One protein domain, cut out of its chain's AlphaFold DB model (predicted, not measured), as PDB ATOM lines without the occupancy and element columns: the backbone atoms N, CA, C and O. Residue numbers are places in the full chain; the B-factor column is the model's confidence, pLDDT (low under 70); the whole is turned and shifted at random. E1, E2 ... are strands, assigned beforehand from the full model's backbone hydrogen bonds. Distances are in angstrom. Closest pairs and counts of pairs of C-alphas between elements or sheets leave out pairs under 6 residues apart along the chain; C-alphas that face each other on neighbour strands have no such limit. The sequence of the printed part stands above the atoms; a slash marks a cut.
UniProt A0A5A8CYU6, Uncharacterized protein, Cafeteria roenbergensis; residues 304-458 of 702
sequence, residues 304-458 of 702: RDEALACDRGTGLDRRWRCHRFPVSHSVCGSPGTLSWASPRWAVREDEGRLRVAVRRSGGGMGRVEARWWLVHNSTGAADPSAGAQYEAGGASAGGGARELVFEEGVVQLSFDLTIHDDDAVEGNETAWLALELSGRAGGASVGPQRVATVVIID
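AT A GLANCE: This is residues 304 to 458 of the 702 residues of an uncharacterized protein of Cafeteria roenbergensis (UniProt A0A5A8CYU6). Two sheets of five strands lie only partly face to face, as a loose, lopsided sandwich: the curled sheet E4 E10 E9 E6 E7 wraps partly round the E8, E5 and E3 part of the flatter sheet, while the hairpin E1 and E2 extends that sheet beyond the curled one. The longer strands run roughly along the long axis. The printed part has 155 residues and no named helix, with ten strands, E1 to E10 in order; the class is all strand, though under half of the residues, 66, are in named elements. Both sheets are mixed, in the orders E2 E1 E8 E5 E3 and E4 E10 E9 E6 E7. The whole is compact, with a radius of gyration of the C-alphas of 15.7 A, and elongated, spanning 51 by 31 by 29 A.

IN THESE COORDINATES: Find C-alpha 308 at (168.564, 146.797, 211.779), where E1 begins; it runs to residue 311. Next come E2, residues 321 to 324, E3, residues 337 to 340, and E4, residues 344 to 348. E5, residues 353 to 361, is 26.1 A long, and E6, residues 368 to 376, 26.7 A. After E7, residues 402 to 406, look for C-alpha 410 at (164.600, 146.430, 213.971): from there E8 runs 26.8 A to residue 419. E9, residues 429 to 437, measures 27.7 A, and E10, residues 451 to 457, measures 19.6 A and ends at (180.825, 158.883, 238.518).

HOW THE PARTS SIT: Start at the hairpin E1 and E2, antiparallel, with N 309 and O 323 at 3.0 A. E1 is parallel to E8, with N 310 and O 412 at 2.9 A. E8 and E5 are antiparallel, with N 356 and O 415 at 2.9 A, as are E5 and edge strand E3, with N 339 and O 359 at 2.9 A. In the strongly twisted, curled sheet, edge strand E4 is parallel to E10, with N 345 and O 453 at 2.9 A. The other neighbours are antiparallel: the hairpin E9 and E10 has N 454 and O 431 at 2.8 A, E9 and E6 have N 375 and O 432 at 2.8 A, and the hairpin E6 and E7 has N 370 and O 404 at 2.8 A. Between the sheets, the closest C-alphas of E3 and E10, Trp 340 and Ala 452, are 6.7 A apart; those of E4 and E5, Val 347 and Leu 354, are 6.5 A apart. E1 and E9 are apart.

THE WHOLE: The two farthest C-alphas, Gly 333 and Asp 423, are 51.3 A apart. The printed part has no cut. The long links are E2 to E3, E6 to E7 and E9 to E10; in the second, residues 384 to 385 pair antiparallel with residues 418 to 419 of E8. The mean pLDDT of the printed part is 84.2; 21 residues are under 70, among them residues 327 to 333 and 392 to 399.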
ATOM      1  N   ARG A 304     168.157 137.752 209.689       50.44
ATOM      2  CA  ARG A 304     169.601 137.863 209.908       50.44
ATOM      3  C   ARG A 304     170.319 138.896 209.023       50.44
ATOM      4  O   ARG A 304     171.165 139.618 209.539       50.44
ATOM      5  N   ASP A 305     169.995 138.963 207.732       54.97
ATOM      6  CA  ASP A 305     170.635 139.863 206.752       54.97
ATOM      7  C   ASP A 305     169.929 141.233 206.652       54.97
ATOM      8  O   ASP A 305     170.478 142.191 206.100       54.97
ATOM      9  N   GLU A 306     168.720 141.323 207.212       68.50
ATOM     10  CA  GLU A 306     167.866 142.520 207.257       68.50
ATOM     11  C   GLU A 306     167.729 143.111 208.668       68.50
ATOM     12  O   GLU A 306     167.038 144.108 208.850       68.50
ATOM     13  N   ALA A 307     168.401 142.533 209.668       82.56
ATOM     14  CA  ALA A 307     168.402 143.037 211.032       82.56
ATOM     15  C   ALA A 307     168.957 144.467 211.069       82.56
ATOM     16  O   ALA A 307     170.064 144.735 210.590       82.56
ATOM     17  N   LEU A 308     168.193 145.390 211.652       89.94
ATOM     18  CA  LEU A 308     168.564 146.797 211.779       89.94
ATOM     19  C   LEU A 308     168.809 147.175 213.240       89.94
ATOM     20  O   LEU A 308     168.006 146.865 214.123       89.94
ATOM     21  N   ALA A 309     169.891 147.908 213.480       92.50
ATOM     22  CA  ALA A 309     170.043 148.735 214.667       92.50
ATOM     23  C   ALA A 309     169.771 150.182 214.260       92.50
ATOM     24  O   ALA A 309     170.273 150.636 213.231       92.50
ATOM     25  N   CYS A 310     168.960 150.894 215.037       94.75
ATOM     26  CA  CYS A 310     168.658 152.294 214.779       94.75
ATOM     27  C   CYS A 310     169.125 153.172 215.932       94.75
ATOM     28  O   CYS A 310     168.799 152.925 217.092       94.75
ATOM     29  N   ASP A 311     169.832 154.243 215.588       93.81
ATOM     30  CA  ASP A 311     170.374 155.201 216.541       93.81
ATOM     31  C   ASP A 311     169.678 156.553 216.397       93.81
ATOM     32  O   ASP A 311     169.576 157.086 215.290       93.81
ATOM     33  N   ARG A 312     169.223 157.127 217.511       91.62
ATOM     34  CA  ARG A 312     168.769 158.527 217.597       91.62
ATOM     35  C   ARG A 312     169.902 159.403 218.140       91.62
ATOM     36  O   ARG A 312     170.779 158.880 218.820       91.62
ATOM     37  N   GLY A 313     169.939 160.698 217.823       85.44
ATOM     38  CA  GLY A 313     170.966 161.620 218.334       85.44
ATOM     39  C   GLY A 313     172.312 161.613 217.607       85.44
ATOM     40  O   GLY A 313     173.180 162.430 217.917       85.44
ATOM     41  N   THR A 314     172.503 160.747 216.608       81.62
ATOM     42  CA  THR A 314     173.726 160.709 215.792       81.62
ATOM     43  C   THR A 314     173.787 161.940 214.881       81.62
ATOM     44  O   THR A 314     173.235 161.963 213.780       81.62
ATOM     45  N   GLY A 315     174.454 162.991 215.368       77.19
ATOM     46  CA  GLY A 315     174.442 164.328 214.764       77.19
ATOM     47  C   GLY A 315     173.419 165.291 215.382       77.19
ATOM     48  O   GLY A 315     172.974 166.203 214.695       77.19
ATOM     49  N   LEU A 316     173.049 165.092 216.657       79.25
ATOM     50  CA  LEU A 316     172.158 165.970 217.433       79.25
ATOM     51  C   LEU A 316     170.745 166.140 216.838       79.25
ATOM     52  O   LEU A 316     170.133 167.201 216.961       79.25
ATOM     53  N   ASP A 317     170.189 165.089 216.224       83.88
ATOM     54  CA  ASP A 317     168.835 165.105 215.668       83.88
ATOM     55  C   ASP A 317     167.888 164.033 216.239       83.88
ATOM     56  O   ASP A 317     168.271 162.970 216.725       83.88
ATOM     57  N   ARG A 318     166.584 164.324 216.142       84.62
ATOM     58  CA  ARG A 318     165.490 163.453 216.619       84.62
ATOM     59  C   ARG A 318     165.228 162.237 215.725       84.62
ATOM     60  O   ARG A 318     164.323 161.459 216.020       84.62
ATOM     61  N   ARG A 319     165.933 162.098 214.599       89.06
ATOM     62  CA  ARG A 319     165.666 161.049 213.609       89.06
ATOM     63  C   ARG A 319     166.357 159.755 214.021       89.06
ATOM     64  O   ARG A 319     167.493 159.769 214.473       89.06
ATOM     65  N   TRP A 320     165.674 158.635 213.814       91.50
ATOM     66  CA  TRP A 320     166.296 157.318 213.879       91.50
ATOM     67  C   TRP A 320     167.102 157.079 212.598       91.50
ATOM     68  O   TRP A 320     166.545 157.125 211.499       91.50
ATOM     69  N   ARG A 321     168.404 156.817 212.728       93.31
ATOM     70  CA  ARG A 321     169.266 156.358 211.630       93.31
ATOM     71  C   ARG A 321     169.490 154.861 211.772       93.31
ATOM     72  O   ARG A 321     170.178 154.429 212.691       93.31
ATOM     73  N   CYS A 322     168.902 154.078 210.875       93.19
ATOM     74  CA  CYS A 322     169.030 152.626 210.887       93.19
ATOM     75  C   CYS A 322     170.198 152.154 210.015       93.19
ATOM     76  O   CYS A 322     170.368 152.621 208.888       93.19
ATOM     77  N   HIS A 323     170.969 151.199 210.524       91.56
ATOM     78  CA  HIS A 323     172.068 150.536 209.831       91.56
ATOM     79  C   HIS A 323     171.967 149.014 210.025       91.56
ATOM     80  O   HIS A 323     171.319 148.540 210.960       91.56
ATOM     81  N   ARG A 324     172.581 148.228 209.128       88.94
ATOM     82  CA  ARG A 324     172.569 146.759 209.237       88.94
ATOM     83  C   ARG A 324     173.323 146.314 210.484       88.94
ATOM     84  O   ARG A 324     174.473 146.704 210.674       88.94
ATOM     85  N   PHE A 325     172.694 145.462 211.280       83.25
ATOM     86  CA  PHE A 325     173.229 144.953 212.532       83.25
ATOM     87  C   PHE A 325     173.469 143.440 212.429       83.25
ATOM     88  O   PHE A 325     172.510 142.681 212.284       83.25
ATOM     89  N   PRO A 326     174.726 142.963 212.485       75.00
ATOM     90  CA  PRO A 326     175.023 141.549 212.305       75.00
ATOM     91  C   PRO A 326     174.521 140.731 213.501       75.00
ATOM     92  O   PRO A 326     175.001 140.880 214.625       75.00
ATOM     93  N   VAL A 327     173.582 139.817 213.253       69.19
ATOM     94  CA  VAL A 327     173.078 138.877 214.264       69.19
ATOM     95  C   VAL A 327     173.572 137.452 213.997       69.19
ATOM     96  O   VAL A 327     173.600 136.954 212.869       69.19
ATOM     97  N   SER A 328     174.011 136.776 215.061       57.56
ATOM     98  CA  SER A 328     174.563 135.415 215.000       57.56
ATOM     99  C   SER A 328     173.501 134.345 214.722       57.56
ATOM    100  O   SER A 328     173.811 133.315 214.129       57.56
ATOM    101  N   HIS A 329     172.251 134.606 215.104       57.19
ATOM    102  CA  HIS A 329     171.108 133.716 214.938       57.19
ATOM    103  C   HIS A 329     170.147 134.244 213.867       57.19
ATOM    104  O   HIS A 329     170.069 135.446 213.618       57.19
ATOM    105  N   SER A 330     169.376 133.352 213.245       53.91
ATOM    106  CA  SER A 330     168.232 133.767 212.436       53.91
ATOM    107  C   SER A 330     167.196 134.433 213.336       53.91
ATOM    108  O   SER A 330     166.655 133.784 214.234       53.91
ATOM    109  N   VAL A 331     166.892 135.703 213.078       54.56
ATOM    110  CA  VAL A 331     165.723 136.374 213.655       54.56
ATOM    111  C   VAL A 331     164.490 135.584 213.213       54.56
ATOM    112  O   VAL A 331     164.195 135.468 212.025       54.56
ATOM    113  N   CYS A 332     163.852 134.923 214.175       56.78
ATOM    114  CA  CYS A 332     162.795 133.958 213.908       56.78
ATOM    115  C   CYS A 332     161.462 134.660 213.635       56.78
ATOM    116  O   CYS A 332     161.295 135.840 213.944       56.78
ATOM    117  N   GLY A 333     160.486 133.899 213.126       65.12
ATOM    118  CA  GLY A 333     159.120 134.352 212.840       65.12
ATOM    119  C   GLY A 333     158.275 134.745 214.068       65.12
ATOM    120  O   GLY A 333     157.063 134.563 214.043       65.12
ATOM    121  N   SER A 334     158.900 135.206 215.156       76.69
ATOM    122  CA  SER A 334     158.250 135.621 216.400       76.69
ATOM    123  C   SER A 334     158.366 137.143 216.607       76.69
ATOM    124  O   SER A 334     159.282 137.770 216.058       76.69
ATOM    125  N   PRO A 335     157.492 137.750 217.433       79.50
ATOM    126  CA  PRO A 335     157.622 139.151 217.840       79.50
ATOM    127  C   PRO A 335     158.854 139.446 218.716       79.50
ATOM    128  O   PRO A 335     159.250 140.606 218.824       79.50
ATOM    129  N   GLY A 336     159.477 138.423 219.309       86.06
ATOM    130  CA  GLY A 336     160.675 138.545 220.140       86.06
ATOM    131  C   GLY A 336     160.450 139.081 221.561       86.06
ATOM    132  O   GLY A 336     159.325 139.293 222.023       86.06
ATOM    133  N   THR A 337     161.564 139.294 222.253       89.75
ATOM    134  CA  THR A 337     161.638 139.707 223.658       89.75
ATOM    135  C   THR A 337     162.497 140.959 223.784       89.75
ATOM    136  O   THR A 337     163.627 140.978 223.300       89.75
ATOM    137  N   LEU A 338     161.979 142.005 224.429       92.19
ATOM    138  CA  LEU A 338     162.687 143.267 224.649       92.19
ATOM    139  C   LEU A 338     163.434 143.266 225.985       92.19
ATOM    140  O   LEU A 338     162.871 142.915 227.021       92.19
ATOM    141  N   SER A 339     164.685 143.709 225.979       94.44
ATOM    142  CA  SER A 339     165.503 143.884 227.181       94.44
ATOM    143  C   SER A 339     166.495 145.029 227.000       94.44
ATOM    144  O   SER A 339     166.879 145.347 225.874       94.44
ATOM    145  N   TRP A 340     166.981 145.621 228.089       95.69
ATOM    146  CA  TRP A 340     168.132 146.523 228.009       95.69
ATOM    147  C   TRP A 340     169.357 145.816 227.395       95.69
ATOM    148  O   TRP A 340     169.473 144.592 227.452       95.69
ATOM    149  N   ALA A 341     170.274 146.571 226.787       92.75
ATOM    150  CA  ALA A 341     171.504 146.024 226.208       92.75
ATOM    151  C   ALA A 341     172.544 145.641 227.274       92.75
ATOM    152  O   ALA A 341     173.253 144.655 227.097       92.75
ATOM    153  N   SER A 342     172.595 146.390 228.380       92.06
ATOM    154  CA  SER A 342     173.439 146.130 229.551       92.06
ATOM    155  C   SER A 342     172.597 146.225 230.829       92.06
ATOM    156  O   SER A 342     171.670 147.038 230.862       92.06
ATOM    157  N   PRO A 343     172.857 145.418 231.877       91.81
ATOM    158  CA  PRO A 343     172.182 145.558 233.168       91.81
ATOM    159  C   PRO A 343     172.700 146.763 233.966       91.81
ATOM    160  O   PRO A 343     172.040 147.207 234.905       91.81
ATOM    161  N   ARG A 344     173.883 147.280 233.608       92.19
ATOM    162  CA  ARG A 344     174.511 148.442 234.233       92.19
ATOM    163  C   ARG A 344     175.242 149.290 233.196       92.19
ATOM    164  O   ARG A 344     175.954 148.748 232.351       92.19
ATOM    165  N   TRP A 345     175.118 150.603 233.309       93.88
ATOM    166  CA  TRP A 345     176.014 151.568 232.678       93.88
ATOM    167  C   TRP A 345     176.745 152.361 233.754       93.88
ATOM    168  O   TRP A 345     176.268 152.478 234.884       93.88
ATOM    169  N   ALA A 346     177.906 152.882 233.385       91.56
ATOM    170  CA  ALA A 346     178.636 153.871 234.151       91.56
ATOM    171  C   ALA A 346     179.040 154.992 233.190       91.56
ATOM    172  O   ALA A 346     179.372 154.708 232.036       91.56
ATOM    173  N   VAL A 347     178.963 156.229 233.655       92.25
ATOM    174  CA  VAL A 347     179.302 157.449 232.918       92.25
ATOM    175  C   VAL A 347     179.903 158.433 233.921       92.25
ATOM    176  O   VAL A 347     179.560 158.349 235.097       92.25
ATOM    177  N   ARG A 348     180.819 159.300 233.494       87.38
ATOM    178  CA  ARG A 348     181.255 160.440 234.313       87.38
ATOM    179  C   ARG A 348     180.234 161.573 234.220       87.38
ATOM    180  O   ARG A 348     179.456 161.592 233.261       87.38
ATOM    181  N   GLU A 349     180.232 162.462 235.204       88.44
ATOM    182  CA  GLU A 349     179.430 163.691 235.201       88.44
ATOM    183  C   GLU A 349     179.767 164.540 233.952       88.44
ATOM    184  O   GLU A 349     178.898 164.801 233.108       88.44
ATOM    185  N   ASP A 350     181.068 164.794 233.744       86.38
ATOM    186  CA  ASP A 350     181.646 165.604 232.658       86.38
ATOM    187  C   ASP A 350     181.355 165.149 231.207       86.38
ATOM    188  O   ASP A 350     181.515 165.920 230.254       86.38
ATOM    189  N   GLU A 351     180.895 163.913 230.981       87.00
ATOM    190  CA  GLU A 351     180.636 163.383 229.628       87.00
ATOM    191  C   GLU A 351     179.381 164.020 228.987       87.00
ATOM    192  O   GLU A 351     179.188 163.971 227.764       87.00
ATOM    193  N   GLY A 352     178.482 164.598 229.795       86.69
ATOM    194  CA  GLY A 352     177.278 165.317 229.352       86.69
ATOM    195  C   GLY A 352     176.193 164.462 228.668       86.69
ATOM    196  O   GLY A 352     175.089 164.936 228.370       86.69
ATOM    197  N   ARG A 353     176.464 163.186 228.364       88.88
ATOM    198  CA  ARG A 353     175.501 162.258 227.743       88.88
ATOM    199  C   ARG A 353     175.846 160.793 227.981       88.88
ATOM    200  O   ARG A 353     177.000 160.387 227.926       88.88
ATOM    201  N   LEU A 354     174.815 159.959 228.086       91.56
ATOM    202  CA  LEU A 354     174.961 158.505 228.147       91.56
ATOM    203  C   LEU A 354     174.156 157.817 227.037       91.56
ATOM    204  O   LEU A 354     172.925 157.833 227.035       91.56
ATOM    205  N   ARG A 355     174.859 157.150 226.114       92.69
ATOM    206  CA  ARG A 355     174.265 156.303 225.068       92.69
ATOM    207  C   ARG A 355     173.785 154.976 225.664       92.69
ATOM    208  O   ARG A 355     174.587 154.089 225.957       92.69
ATOM    209  N   VAL A 356     172.471 154.800 225.765       94.19
ATOM    210  CA  VAL A 356     171.831 153.538 226.174       94.19
ATOM    211  C   VAL A 356     171.181 152.832 224.986       94.19
ATOM    212  O   VAL A 356     170.951 153.428 223.933       94.19
ATOM    213  N   ALA A 357     170.892 151.538 225.136       95.31
ATOM    214  CA  ALA A 357     170.257 150.742 224.089       95.31
ATOM    215  C   ALA A 357     169.305 149.674 224.642       95.31
ATOM    216  O   ALA A 357     169.572 149.062 225.680       95.31
ATOM    217  N   VAL A 358     168.228 149.412 223.901       95.81
ATOM    218  CA  VAL A 358     167.280 148.306 224.116       95.81
ATOM    219  C   VAL A 358     167.413 147.331 222.948       95.81
ATOM    220  O   VAL A 358     167.422 147.745 221.786       95.81
ATOM    221  N   ARG A 359     167.521 146.035 223.248       92.75
ATOM    222  CA  ARG A 359     167.676 144.942 222.279       92.75
ATOM    223  C   ARG A 359     166.420 144.077 222.243       92.75
ATOM    224  O   ARG A 359     165.794 143.835 223.275       92.75
ATOM    225  N   ARG A 360     166.090 143.587 221.052       90.62
ATOM    226  CA  ARG A 360     164.988 142.672 220.752       90.62
ATOM    227  C   ARG A 360     165.588 141.329 220.329       90.62
ATOM    228  O   ARG A 360     166.285 141.255 219.321       90.62
ATOM    229  N   SER A 361     165.385 140.288 221.132       85.12
ATOM    230  CA  SER A 361     165.962 138.948 220.942       85.12
ATOM    231  C   SER A 361     164.891 137.899 220.622       85.12
ATOM    232  O   SER A 361     163.705 138.117 220.857       85.12
ATOM    233  N   GLY A 362     165.281 136.760 220.035       71.88
ATOM    234  CA  GLY A 362     164.368 135.639 219.739       71.88
ATOM    235  C   GLY A 362     163.350 135.881 218.608       71.88
ATOM    236  O   GLY A 362     162.614 134.968 218.224       71.88
ATOM    237  N   GLY A 363     163.309 137.086 218.039       71.94
ATOM    238  CA  GLY A 363     162.369 137.473 216.992       71.94
ATOM    239  C   GLY A 363     162.475 138.948 216.620       71.94
ATOM    240  O   GLY A 363     163.124 139.730 217.308       71.94
ATOM    241  N   GLY A 364     161.843 139.302 215.506       75.00
ATOM    242  CA  GLY A 364     161.860 140.644 214.913       75.00
ATOM    243  C   GLY A 364     160.719 140.880 213.920       75.00
ATOM    244  O   GLY A 364     160.720 141.898 213.231       75.00
ATOM    245  N   MET A 365     159.760 139.947 213.845       79.31
ATOM    246  CA  MET A 365     158.560 140.064 213.013       79.31
ATOM    247  C   MET A 365     157.614 141.111 213.583       79.31
ATOM    248  O   MET A 365     157.343 141.125 214.787       79.31
ATOM    249  N   GLY A 366     157.047 141.925 212.703       82.25
ATOM    250  CA  GLY A 366     156.064 142.936 213.047       82.25
ATOM    251  C   GLY A 366     156.592 144.070 213.930       82.25
ATOM    252  O   GLY A 366     157.667 144.019 214.542       82.25
ATOM    253  N   ARG A 367     155.772 145.118 213.991       89.38
ATOM    254  CA  ARG A 367     156.018 146.334 214.760       89.38
ATOM    255  C   ARG A 367     155.647 146.134 216.232       89.38
ATOM    256  O   ARG A 367     154.546 145.673 216.527       89.38
ATOM    257  N   VAL A 368     156.545 146.512 217.139       91.19
ATOM    258  CA  VAL A 368     156.370 146.414 218.597       91.19
ATOM    259  C   VAL A 368     156.581 147.783 219.228       91.19
ATOM    260  O   VAL A 368     157.619 148.415 219.037       91.19
ATOM    261  N   GLU A 369     155.602 148.227 220.009       93.44
ATOM    262  CA  GLU A 369     155.700 149.438 220.821       93.44
ATOM    263  C   GLU A 369     156.050 149.090 222.278       93.44
ATOM    264  O   GLU A 369     155.467 148.191 222.894       93.44
ATOM    265  N   ALA A 370     156.980 149.847 222.850       93.81
ATOM    266  CA  ALA A 370     157.400 149.776 224.242       93.81
ATOM    267  C   ALA A 370     157.500 151.181 224.844       93.81
ATOM    268  O   ALA A 370     157.530 152.180 224.125       93.81
ATOM    269  N   ARG A 371     157.570 151.263 226.171       93.12
ATOM    270  CA  ARG A 371     157.834 152.502 226.903       93.12
ATOM    271  C   ARG A 371     158.953 152.308 227.915       93.12
ATOM    272  O   ARG A 371     159.073 151.239 228.508       93.12
ATOM    273  N   TRP A 372     159.736 153.353 228.140       93.38
ATOM    274  CA  TRP A 372     160.721 153.400 229.218       93.38
ATOM    275  C   TRP A 372     160.615 154.703 230.001       93.38
ATOM    276  O   TRP A 372     160.053 155.681 229.506       93.38
ATOM    277  N   TRP A 373     161.142 154.720 231.220       92.06
ATOM    278  CA  TRP A 373     161.259 155.930 232.031       92.06
ATOM    279  C   TRP A 373     162.496 155.866 232.929       92.06
ATOM    280  O   TRP A 373     162.992 154.781 233.251       92.06
ATOM    281  N   LEU A 374     162.990 157.047 233.302       92.50
ATOM    282  CA  LEU A 374     164.048 157.233 234.289       92.50
ATOM    283  C   LEU A 374     163.421 157.275 235.687       92.50
ATOM    284  O   LEU A 374     162.403 157.938 235.893       92.50
ATOM    285  N   VAL A 375     164.026 156.569 236.635       90.62
ATOM    286  CA  VAL A 375     163.693 156.617 238.060       90.62
ATOM    287  C   VAL A 375     164.959 156.992 238.812       90.62
ATOM    288  O   VAL A 375     165.953 156.274 238.754       90.62
ATOM    289  N   HIS A 376     164.909 158.112 239.514       89.56
ATOM    290  CA  HIS A 376     165.985 158.559 240.384       89.56
ATOM    291  C   HIS A 376     166.082 157.667 241.630       89.56
ATOM    292  O   HIS A 376     165.051 157.189 242.117       89.56
ATOM    293  N   ASN A 377     167.299 157.408 242.120       88.75
ATOM    294  CA  ASN A 377     167.533 156.566 243.302       88.75
ATOM    295  C   ASN A 377     168.336 157.299 244.387       88.75
ATOM    296  O   ASN A 377     167.788 157.538 245.459       88.75
ATOM    297  N   SER A 378     169.594 157.658 244.113       89.44
ATOM    298  CA  SER A 378     170.310 158.684 244.903       89.44
ATOM    299  C   SER A 378     170.261 160.056 244.217       89.44
ATOM    300  O   SER A 378     170.081 161.058 244.895       89.44
ATOM    301  N   THR A 379     170.242 160.013 242.884       87.19
ATOM    302  CA  THR A 379     170.093 161.115 241.922       87.19
ATOM    303  C   THR A 379     168.928 162.070 242.150       87.19
ATOM    304  O   THR A 379     167.861 161.702 242.651       87.19
ATOM    305  N   GLY A 380     169.117 163.309 241.709       84.69
ATOM    306  CA  GLY A 380     168.109 164.338 241.528       84.69
ATOM    307  C   GLY A 380     167.728 164.518 240.055       84.69
ATOM    308  O   GLY A 380     168.210 163.847 239.150       84.69
ATOM    309  N   ALA A 381     166.812 165.450 239.786       81.00
ATOM    310  CA  ALA A 381     166.505 165.866 238.411       81.00
ATOM    311  C   ALA A 381     167.536 166.868 237.851       81.00
ATOM    312  O   ALA A 381     167.321 167.396 236.757       81.00
ATOM    313  N   ALA A 382     168.579 167.178 238.629       82.12
ATOM    314  CA  ALA A 382     169.647 168.095 238.269       82.12
ATOM    315  C   ALA A 382     170.760 167.393 237.483       82.12
ATOM    316  O   ALA A 382     171.400 168.075 236.704       82.12
ATOM    317  N   ASP A 383     170.884 166.069 237.623       87.56
ATOM    318  CA  ASP A 383     172.060 165.247 237.321       87.56
ATOM    319  C   ASP A 383     171.815 164.314 236.094       87.56
ATOM    320  O   ASP A 383     172.218 164.686 234.990       87.56
ATOM    321  N   PRO A 384     171.063 163.186 236.114       89.88
ATOM    322  CA  PRO A 384     170.581 162.554 234.885       89.88
ATOM    323  C   PRO A 384     169.203 163.079 234.473       89.88
ATOM    324  O   PRO A 384     168.249 163.087 235.254       89.88
ATOM    325  N   SER A 385     169.015 163.356 233.185       88.12
ATOM    326  CA  SER A 385     167.689 163.622 232.624       88.12
ATOM    327  C   SER A 385     167.349 162.698 231.454       88.12
ATOM    328  O   SER A 385     168.156 162.350 230.589       88.12
ATOM    329  N   ALA A 386     166.085 162.264 231.426       82.75
ATOM    330  CA  ALA A 386     165.580 161.346 230.408       82.75
ATOM    331  C   ALA A 386     165.502 161.988 229.009       82.75
ATOM    332  O   ALA A 386     165.299 161.285 228.015       82.75
ATOM    333  N   GLY A 387     165.588 163.321 228.935       73.69
ATOM    334  CA  GLY A 387     165.587 164.094 227.705       73.69
ATOM    335  C   GLY A 387     166.986 164.236 227.148       73.69
ATOM    336  O   GLY A 387     167.901 164.622 227.862       73.69
ATOM    337  N   ALA A 388     167.151 163.990 225.854       76.38
ATOM    338  CA  ALA A 388     168.370 164.395 225.171       76.38
ATOM    339  C   ALA A 388     168.247 165.838 224.664       76.38
ATOM    340  O   ALA A 388     167.188 166.249 224.191       76.38
ATOM    341  N   GLN A 389     169.360 166.569 224.645       69.44
ATOM    342  CA  GLN A 389     169.506 167.902 224.034       69.44
ATOM    343  C   GLN A 389     168.819 168.093 222.661       69.44
ATOM    344  O   GLN A 389     168.330 169.179 222.357       69.44
ATOM    345  N   TYR A 390     168.728 167.042 221.837       68.31
ATOM    346  CA  TYR A 390     168.076 167.097 220.527       68.31
ATOM    347  C   TYR A 390     166.538 167.016 220.577       68.31
ATOM    348  O   TYR A 390     165.897 167.230 219.550       68.31
ATOM    349  N   GLU A 391     165.907 166.698 221.708       75.44
ATOM    350  CA  GLU A 391     164.464 166.431 221.838       75.44
ATOM    351  C   GLU A 391     163.609 167.692 222.075       75.44
ATOM    352  O   GLU A 391     164.103 168.820 222.121       75.44
ATOM    353  N   ALA A 392     162.280 167.539 222.093       58.09
ATOM    354  CA  ALA A 392     161.359 168.653 222.326       58.09
ATOM    355  C   ALA A 392     161.327 168.980 223.825       58.09
ATOM    356  O   ALA A 392     160.906 168.146 224.618       58.09
ATOM    357  N   GLY A 393     161.786 170.180 224.192       59.56
ATOM    358  CA  GLY A 393     162.067 170.552 225.585       59.56
ATOM    359  C   GLY A 393     163.543 170.413 225.987       59.56
ATOM    360  O   GLY A 393     163.889 170.790 227.099       59.56
ATOM    361  N   GLY A 394     164.414 169.934 225.086       61.97
ATOM    362  CA  GLY A 394     165.846 169.764 225.355       61.97
ATOM    363  C   GLY A 394     166.124 168.750 226.469       61.97
ATOM    364  O   GLY A 394     165.353 167.811 226.673       61.97
ATOM    365  N   ALA A 395     167.224 168.960 227.195       58.31
ATOM    366  CA  ALA A 395     167.621 168.106 228.314       58.31
ATOM    367  C   ALA A 395     166.586 168.092 229.458       58.31
ATOM    368  O   ALA A 395     166.261 167.035 229.983       58.31
ATOM    369  N   SER A 396     165.947 169.232 229.758       55.81
ATOM    370  CA  SER A 396     164.986 169.386 230.869       55.81
ATOM    371  C   SER A 396     163.677 168.583 230.746       55.81
ATOM    372  O   SER A 396     162.766 168.749 231.561       55.81
ATOM    373  N   ALA A 397     163.530 167.715 229.746       54.38
ATOM    374  CA  ALA A 397     162.401 166.799 229.657       54.38
ATOM    375  C   ALA A 397     162.574 165.650 230.677       54.38
ATOM    376  O   ALA A 397     163.146 164.605 230.363       54.38
ATOM    377  N   GLY A 398     162.073 165.867 231.901       57.28
ATOM    378  CA  GLY A 398     162.243 164.987 233.070       57.28
ATOM    379  C   GLY A 398     161.676 163.560 232.950       57.28
ATOM    380  O   GLY A 398     161.326 163.092 231.865       57.28
ATOM    381  N   GLY A 399     161.576 162.858 234.086       61.44
ATOM    382  CA  GLY A 399     161.337 161.403 234.209       61.44
ATOM    383  C   GLY A 399     160.004 160.818 233.696       61.44
ATOM    384  O   GLY A 399     159.596 159.745 234.135       61.44
ATOM    385  N   GLY A 400     159.301 161.491 232.784       78.12
ATOM    386  CA  GLY A 400     158.106 160.959 232.126       78.12
ATOM    387  C   GLY A 400     158.398 159.758 231.215       78.12
ATOM    388  O   GLY A 400     159.505 159.590 230.699       78.12
ATOM    389  N   ALA A 401     157.376 158.927 230.989       86.38
ATOM    390  CA  ALA A 401     157.483 157.752 230.128       86.38
ATOM    391  C   ALA A 401     157.612 158.115 228.639       86.38
ATOM    392  O   ALA A 401     156.916 158.994 228.129       86.38
ATOM    393  N   ARG A 402     158.494 157.399 227.941       87.25
ATOM    394  CA  ARG A 402     158.949 157.671 226.572       87.25
ATOM    395  C   ARG A 402     158.767 156.447 225.693       87.25
ATOM    396  O   ARG A 402     159.128 155.343 226.088       87.25
ATOM    397  N   GLU A 403     158.224 156.647 224.498       89.94
ATOM    398  CA  GLU A 403     157.920 155.561 223.565       89.94
ATOM    399  C   GLU A 403     159.160 155.097 222.780       89.94
ATOM    400  O   GLU A 403     159.998 155.894 222.342       89.94
ATOM    401  N   LEU A 404     159.248 153.783 222.580       92.94
ATOM    402  CA  LEU A 404     160.188 153.097 221.702       92.94
ATOM    403  C   LEU A 404     159.393 152.254 220.710       92.94
ATOM    404  O   LEU A 404     158.600 151.401 221.103       92.94
ATOM    405  N   VAL A 405     159.635 152.483 219.424       93.19
ATOM    406  CA  VAL A 405     158.949 151.789 218.334       93.19
ATOM    407  C   VAL A 405     159.966 150.937 217.591       93.19
ATOM    408  O   VAL A 405     160.794 151.453 216.843       93.19
ATOM    409  N   PHE A 406     159.900 149.628 217.806       92.31
ATOM    410  CA  PHE A 406     160.646 148.653 217.023       92.31
ATOM    411  C   PHE A 406     159.820 148.311 215.789       92.31
ATOM    412  O   PHE A 406     158.880 147.521 215.867       92.31
ATOM    413  N   GLU A 407     160.158 148.914 214.653       90.62
ATOM    414  CA  GLU A 407     159.627 148.486 213.358       90.62
ATOM    415  C   GLU A 407     160.076 147.048 213.024       90.62
ATOM    416  O   GLU A 407     160.959 146.475 213.673       90.62
ATOM    417  N   GLU A 408     159.443 146.434 212.027       86.62
ATOM    418  CA  GLU A 408     159.807 145.086 211.574       86.62
ATOM    419  C   GLU A 408     161.282 145.030 211.127       86.62
ATOM    420  O   GLU A 408     161.786 145.945 210.477       86.62
ATOM    421  N   GLY A 409     162.001 143.984 211.546       84.62
ATOM    422  CA  GLY A 409     163.447 143.845 211.327       84.62
ATOM    423  C   GLY A 409     164.341 144.690 212.248       84.62
ATOM    424  O   GLY A 409     165.538 144.412 212.343       84.62
ATOM    425  N   VAL A 410     163.808 145.669 212.990       91.19
ATOM    426  CA  VAL A 410     164.600 146.430 213.971       91.19
ATOM    427  C   VAL A 410     164.832 145.577 215.219       91.19
ATOM    428  O   VAL A 410     163.892 145.208 215.926       91.19
ATOM    429  N   VAL A 411     166.104 145.278 215.495       90.12
ATOM    430  CA  VAL A 411     166.554 144.439 216.621       90.12
ATOM    431  C   VAL A 411     167.228 145.229 217.743       90.12
ATOM    432  O   VAL A 411     167.404 144.704 218.843       90.12
ATOM    433  N   GLN A 412     167.602 146.487 217.503       93.88
ATOM    434  CA  GLN A 412     168.185 147.356 218.523       93.88
ATOM    435  C   GLN A 412     167.784 148.815 218.295       93.88
ATOM    436  O   GLN A 412     167.835 149.306 217.168       93.88
ATOM    437  N   LEU A 413     167.430 149.508 219.377       95.62
ATOM    438  CA  LEU A 413     167.263 150.959 219.407       95.62
ATOM    439  C   LEU A 413     168.249 151.549 220.410       95.62
ATOM    440  O   LEU A 413     168.221 151.153 221.579       95.62
ATOM    441  N   SER A 414     169.076 152.500 219.977       94.94
ATOM    442  CA  SER A 414     170.030 153.211 220.838       94.94
ATOM    443  C   SER A 414     169.772 154.720 220.836       94.94
ATOM    444  O   SER A 414     169.563 155.330 219.787       94.94
ATOM    445  N   PHE A 415     169.803 155.346 222.006       93.50
ATOM    446  CA  PHE A 415     169.509 156.770 222.189       93.50
ATOM    447  C   PHE A 415     170.313 157.332 223.365       93.50
ATOM    448  O   PHE A 415     170.840 156.571 224.176       93.50
ATOM    449  N   ASP A 416     170.418 158.655 223.441       91.94
ATOM    450  CA  ASP A 416     171.143 159.329 224.518       91.94
ATOM    451  C   ASP A 416     170.199 159.727 225.663       91.94
ATOM    452  O   ASP A 416     169.056 160.128 225.428       91.94
ATOM    453  N   LEU A 417     170.709 159.631 226.887       90.00
ATOM    454  CA  LEU A 417     170.277 160.382 228.068       90.00
ATOM    455  C   LEU A 417     171.175 161.619 228.182       90.00
ATOM    456  O   LEU A 417     172.344 161.531 227.792       90.00
ATOM    457  N   THR A 418     170.679 162.736 228.716       89.81
ATOM    458  CA  THR A 418     171.580 163.836 229.108       89.81
ATOM    459  C   THR A 418     172.081 163.566 230.520       89.81
ATOM    460  O   THR A 418     171.298 163.171 231.386       89.81
ATOM    461  N   ILE A 419     173.380 163.755 230.711       90.62
ATOM    462  CA  ILE A 419     174.005 163.900 232.024       90.62
ATOM    463  C   ILE A 419     174.307 165.391 232.158       90.62
ATOM    464  O   ILE A 419     174.665 166.039 231.172       90.62
ATOM    465  N   HIS A 420     174.056 165.950 233.323       87.06
ATOM    466  CA  HIS A 420     174.379 167.321 233.658       87.06
ATOM    467  C   HIS A 420     175.627 167.296 234.535       87.06
ATOM    468  O   HIS A 420     175.724 166.445 235.403       87.06
ATOM    469  N   ASP A 421     176.549 168.204 234.252       87.50
ATOM    470  CA  ASP A 421     177.791 168.427 234.988       87.50
ATOM    471  C   ASP A 421     177.572 169.633 235.914       87.50
ATOM    472  O   ASP A 421     176.939 170.614 235.485       87.50
ATOM    473  N   ASP A 422     178.051 169.561 237.157       80.81
ATOM    474  CA  ASP A 422     178.149 170.725 238.040       80.81
ATOM    475  C   ASP A 422     179.544 170.868 238.696       80.81
ATOM    476  O   ASP A 422     180.542 170.761 237.983       80.81
ATOM    477  N   ASP A 423     179.623 171.256 239.970       80.56
ATOM    478  CA  ASP A 423     180.877 171.505 240.711       80.56
ATOM    479  C   ASP A 423     180.791 170.966 242.168       80.56
ATOM    480  O   ASP A 423     181.511 171.421 243.076       80.56
ATOM    481  N   ALA A 424     179.828 170.086 242.456       75.44
ATOM    482  CA  ALA A 424     179.535 169.567 243.783       75.44
ATOM    483  C   ALA A 424     180.105 168.154 243.982       75.44
ATOM    484  O   ALA A 424     179.691 167.181 243.369       75.44
ATOM    485  N   VAL A 425     180.993 168.015 244.970       79.44
ATOM    486  CA  VAL A 425     181.509 166.701 245.394       79.44
ATOM    487  C   VAL A 425     180.413 165.909 246.124       79.44
ATOM    488  O   VAL A 425     180.291 165.987 247.355       79.44
ATOM    489  N   GLU A 426     179.610 165.161 245.367       79.12
ATOM    490  CA  GLU A 426     178.484 164.352 245.867       79.12
ATOM    491  C   GLU A 426     178.818 162.847 245.977       79.12
ATOM    492  O   GLU A 426     178.198 162.118 246.764       79.12
ATOM    493  N   GLY A 427     179.875 162.384 245.304       85.12
ATOM    494  CA  GLY A 427     180.262 160.977 245.198       85.12
ATOM    495  C   GLY A 427     179.452 160.200 244.154       85.12
ATOM    496  O   GLY A 427     178.519 160.700 243.548       85.12
ATOM    497  N   ASN A 428     179.803 158.927 243.923       87.81
ATOM    498  CA  ASN A 428     179.165 158.143 242.856       87.81
ATOM    499  C   ASN A 428     177.665 157.896 243.090       87.81
ATOM    500  O   ASN A 428     177.257 157.179 244.012       87.81
ATOM    501  N   GLU A 429     176.884 158.361 242.129       90.50
ATOM    502  CA  GLU A 429     175.436 158.488 242.139       90.50
ATOM    503  C   GLU A 429     174.742 157.388 241.311       90.50
ATOM    504  O   GLU A 429     175.356 156.699 240.487       90.50
ATOM    505  N   THR A 430     173.437 157.167 241.517       93.12
ATOM    506  CA  THR A 430     172.686 156.106 240.818       93.12
ATOM    507  C   THR A 430     171.266 156.482 240.400       93.12
ATOM    508  O   THR A 430     170.500 157.090 241.155       93.12
ATOM    509  N   ALA A 431     170.877 156.000 239.217       94.00
ATOM    510  CA  ALA A 431     169.513 156.031 238.689       94.00
ATOM    511  C   ALA A 431     169.137 154.681 238.045       94.00
ATOM    512  O   ALA A 431     169.993 153.844 237.742       94.00
ATOM    513  N   TRP A 432     167.848 154.453 237.798       94.44
ATOM    514  CA  TRP A 432     167.332 153.248 237.147       94.44
ATOM    515  C   TRP A 432     166.561 153.576 235.872       94.44
ATOM    516  O   TRP A 432     165.775 154.519 235.819       94.44
ATOM    517  N   LEU A 433     166.727 152.735 234.855       95.00
ATOM    518  CA  LEU A 433     165.944 152.770 233.625       95.00
ATOM    519  C   LEU A 433     164.980 151.589 233.621       95.00
ATOM    520  O   LEU A 433     165.406 150.432 233.587       95.00
ATOM    521  N   ALA A 434     163.681 151.866 233.655       94.25
ATOM    522  CA  ALA A 434     162.632 150.850 233.612       94.25
ATOM    523  C   ALA A 434     162.056 150.721 232.195       94.25
ATOM    524  O   ALA A 434     161.891 151.724 231.508       94.25
ATOM    525  N   LEU A 435     161.751 149.493 231.768       94.94
ATOM    526  CA  LEU A 435     161.215 149.142 230.450       94.94
ATOM    527  C   LEU A 435     159.932 148.311 230.587       94.94
ATOM    528  O   LEU A 435     159.882 147.333 231.337       94.94
ATOM    529  N   GLU A 436     158.917 148.662 229.804       93.44
ATOM    530  CA  GLU A 436     157.623 147.980 229.733       93.44
ATOM    531  C   GLU A 436     157.104 147.968 228.285       93.44
ATOM    532  O   GLU A 436     157.519 148.773 227.454       93.44
ATOM    533  N   LEU A 437     156.174 147.071 227.959       92.06
ATOM    534  CA  LEU A 437     155.471 147.100 226.674       92.06
ATOM    535  C   LEU A 437     154.373 148.174 226.662       92.06
ATOM    536  O   LEU A 437     153.777 148.477 227.696       92.06
ATOM    537  N   SER A 438     154.076 148.727 225.483       84.44
ATOM    538  CA  SER A 438     152.859 149.521 225.272       84.44
ATOM    539  C   SER A 438     151.665 148.594 224.968       84.44
ATOM    540  O   SER A 438     151.820 147.392 224.728       84.44
ATOM    541  N   GLY A 439     150.452 149.157 224.907       68.69
ATOM    542  CA  GLY A 439     149.235 148.438 224.504       68.69
ATOM    543  C   GLY A 439     149.261 147.820 223.094       68.69
ATOM    544  O   GLY A 439     148.353 147.062 222.759       68.69
ATOM    545  N   ARG A 440     150.283 148.093 222.268       70.44
ATOM    546  CA  ARG A 440     150.502 147.473 220.945       70.44
ATOM    547  C   ARG A 440     151.775 146.619 220.907       70.44
ATOM    548  O   ARG A 440     152.567 146.679 219.970       70.44
ATOM    549  N   ALA A 441     151.941 145.771 221.917       71.44
ATOM    550  CA  ALA A 441     153.056 144.833 222.037       71.44
ATOM    551  C   ALA A 441     153.187 143.802 220.894       71.44
ATOM    552  O   ALA A 441     154.216 143.143 220.794       71.44
ATOM    553  N   GLY A 442     152.146 143.573 220.081       71.44
ATOM    554  CA  GLY A 442     152.202 142.640 218.942       71.44
ATOM    555  C   GLY A 442     152.485 141.169 219.296       71.44
ATOM    556  O   GLY A 442     152.846 140.394 218.418       71.44
ATOM    557  N   GLY A 443     152.348 140.779 220.569       78.25
ATOM    558  CA  GLY A 443     152.740 139.456 221.076       78.25
ATOM    559  C   GLY A 443     154.204 139.343 221.524       78.25
ATOM    560  O   GLY A 443     154.654 138.239 221.818       78.25
ATOM    561  N   ALA A 444     154.946 140.453 221.584       87.44
ATOM    562  CA  ALA A 444     156.269 140.497 222.202       87.44
ATOM    563  C   ALA A 444     156.193 140.393 223.733       87.44
ATOM    564  O   ALA A 444     155.144 140.618 224.342       87.44
ATOM    565  N   SER A 445     157.328 140.079 224.358       90.12
ATOM    566  CA  SER A 445     157.477 140.015 225.820       90.12
ATOM    567  C   SER A 445     158.605 140.928 226.315       90.12
ATOM    568  O   SER A 445     159.452 141.348 225.527       90.12
ATOM    569  N   VAL A 446     158.633 141.254 227.612       89.75
ATOM    570  CA  VAL A 446     159.802 141.898 228.241       89.75
ATOM    571  C   VAL A 446     160.647 140.821 228.916       89.75
ATOM    572  O   VAL A 446     160.122 139.974 229.638       89.75
ATOM    573  N   GLY A 447     161.954 140.852 228.674       88.31
ATOM    574  CA  GLY A 447     162.919 139.915 229.235       88.31
ATOM    575  C   GLY A 447     163.235 140.166 230.716       88.31
ATOM    576  O   GLY A 447     162.714 141.098 231.334       88.31
ATOM    577  N   PRO A 448     164.139 139.362 231.307       85.44
ATOM    578  CA  PRO A 448     164.524 139.507 232.713       85.44
ATOM    579  C   PRO A 448     165.151 140.879 233.004       85.44
ATOM    580  O   PRO A 448     164.866 141.486 234.035       85.44
ATOM    581  N   GLN A 449     165.935 141.411 232.063       90.81
ATOM    582  CA  GLN A 449     166.618 142.702 232.164       90.81
ATOM    583  C   GLN A 449     165.702 143.864 231.732       90.81
ATOM    584  O   GLN A 449     165.983 144.593 230.777       90.81
ATOM    585  N   ARG A 450     164.566 143.992 232.430       94.25
ATOM    586  CA  ARG A 450     163.574 145.078 232.277       94.25
ATOM    587  C   ARG A 450     163.921 146.349 233.059       94.25
ATOM    588  O   ARG A 450     163.384 147.411 232.779       94.25
ATOM    589  N   VAL A 451     164.800 146.230 234.052       94.19
ATOM    590  CA  VAL A 451     165.414 147.352 234.766       94.19
ATOM    591  C   VAL A 451     166.920 147.242 234.579       94.19
ATOM    592  O   VAL A 451     167.452 146.129 234.551       94.19
ATOM    593  N   ALA A 452     167.585 148.380 234.430       94.06
ATOM    594  CA  ALA A 452     169.035 148.476 234.395       94.06
ATOM    595  C   ALA A 452     169.496 149.747 235.126       94.06
ATOM    596  O   ALA A 452     168.777 150.748 235.149       94.06
ATOM    597  N   THR A 453     170.672 149.686 235.747       94.44
ATOM    598  CA  THR A 453     171.192 150.753 236.615       94.44
ATOM    599  C   THR A 453     172.157 151.649 235.852       94.44
ATOM    600  O   THR A 453     173.121 151.163 235.266       94.44
ATOM    601  N   VAL A 454     171.935 152.955 235.898       95.25
ATOM    602  CA  VAL A 454     172.926 153.964 235.520       95.25
ATOM    603  C   VAL A 454     173.678 154.366 236.783       95.25
ATOM    604  O   VAL A 454     173.063 154.567 237.829       95.25
ATOM    605  N   VAL A 455     175.001 154.438 236.685       94.06
ATOM    606  CA  VAL A 455     175.874 154.989 237.722       94.06
ATOM    607  C   VAL A 455     176.550 156.219 237.143       94.06
ATOM    608  O   VAL A 455     177.180 156.107 236.090       94.06
ATOM    609  N   ILE A 456     176.390 157.352 237.812       92.12
ATOM    610  CA  ILE A 456     177.150 158.566 237.525       92.12
ATOM    611  C   ILE A 456     178.387 158.523 238.425       92.12
ATOM    612  O   ILE A 456     178.325 158.074 239.573       92.12
ATOM    613  N   ILE A 457     179.536 158.836 237.843       90.12
ATOM    614  CA  ILE A 457     180.825 158.883 238.518       90.12
ATOM    615  C   ILE A 457     181.171 160.359 238.665       90.12
ATOM    616  O   ILE A 457     181.535 160.977 237.667       90.12
ATOM    617  N   ASP A 458     181.060 160.845 239.899       86.19
ATOM    618  CA  ASP A 458     181.522 162.163 240.346       86.19
ATOM    619  C   ASP A 458     182.980 162.370 239.911       86.19
ATOM    620  O   ASP A 458     183.830 161.479 240.074       86.19
TER     621      ASP A 458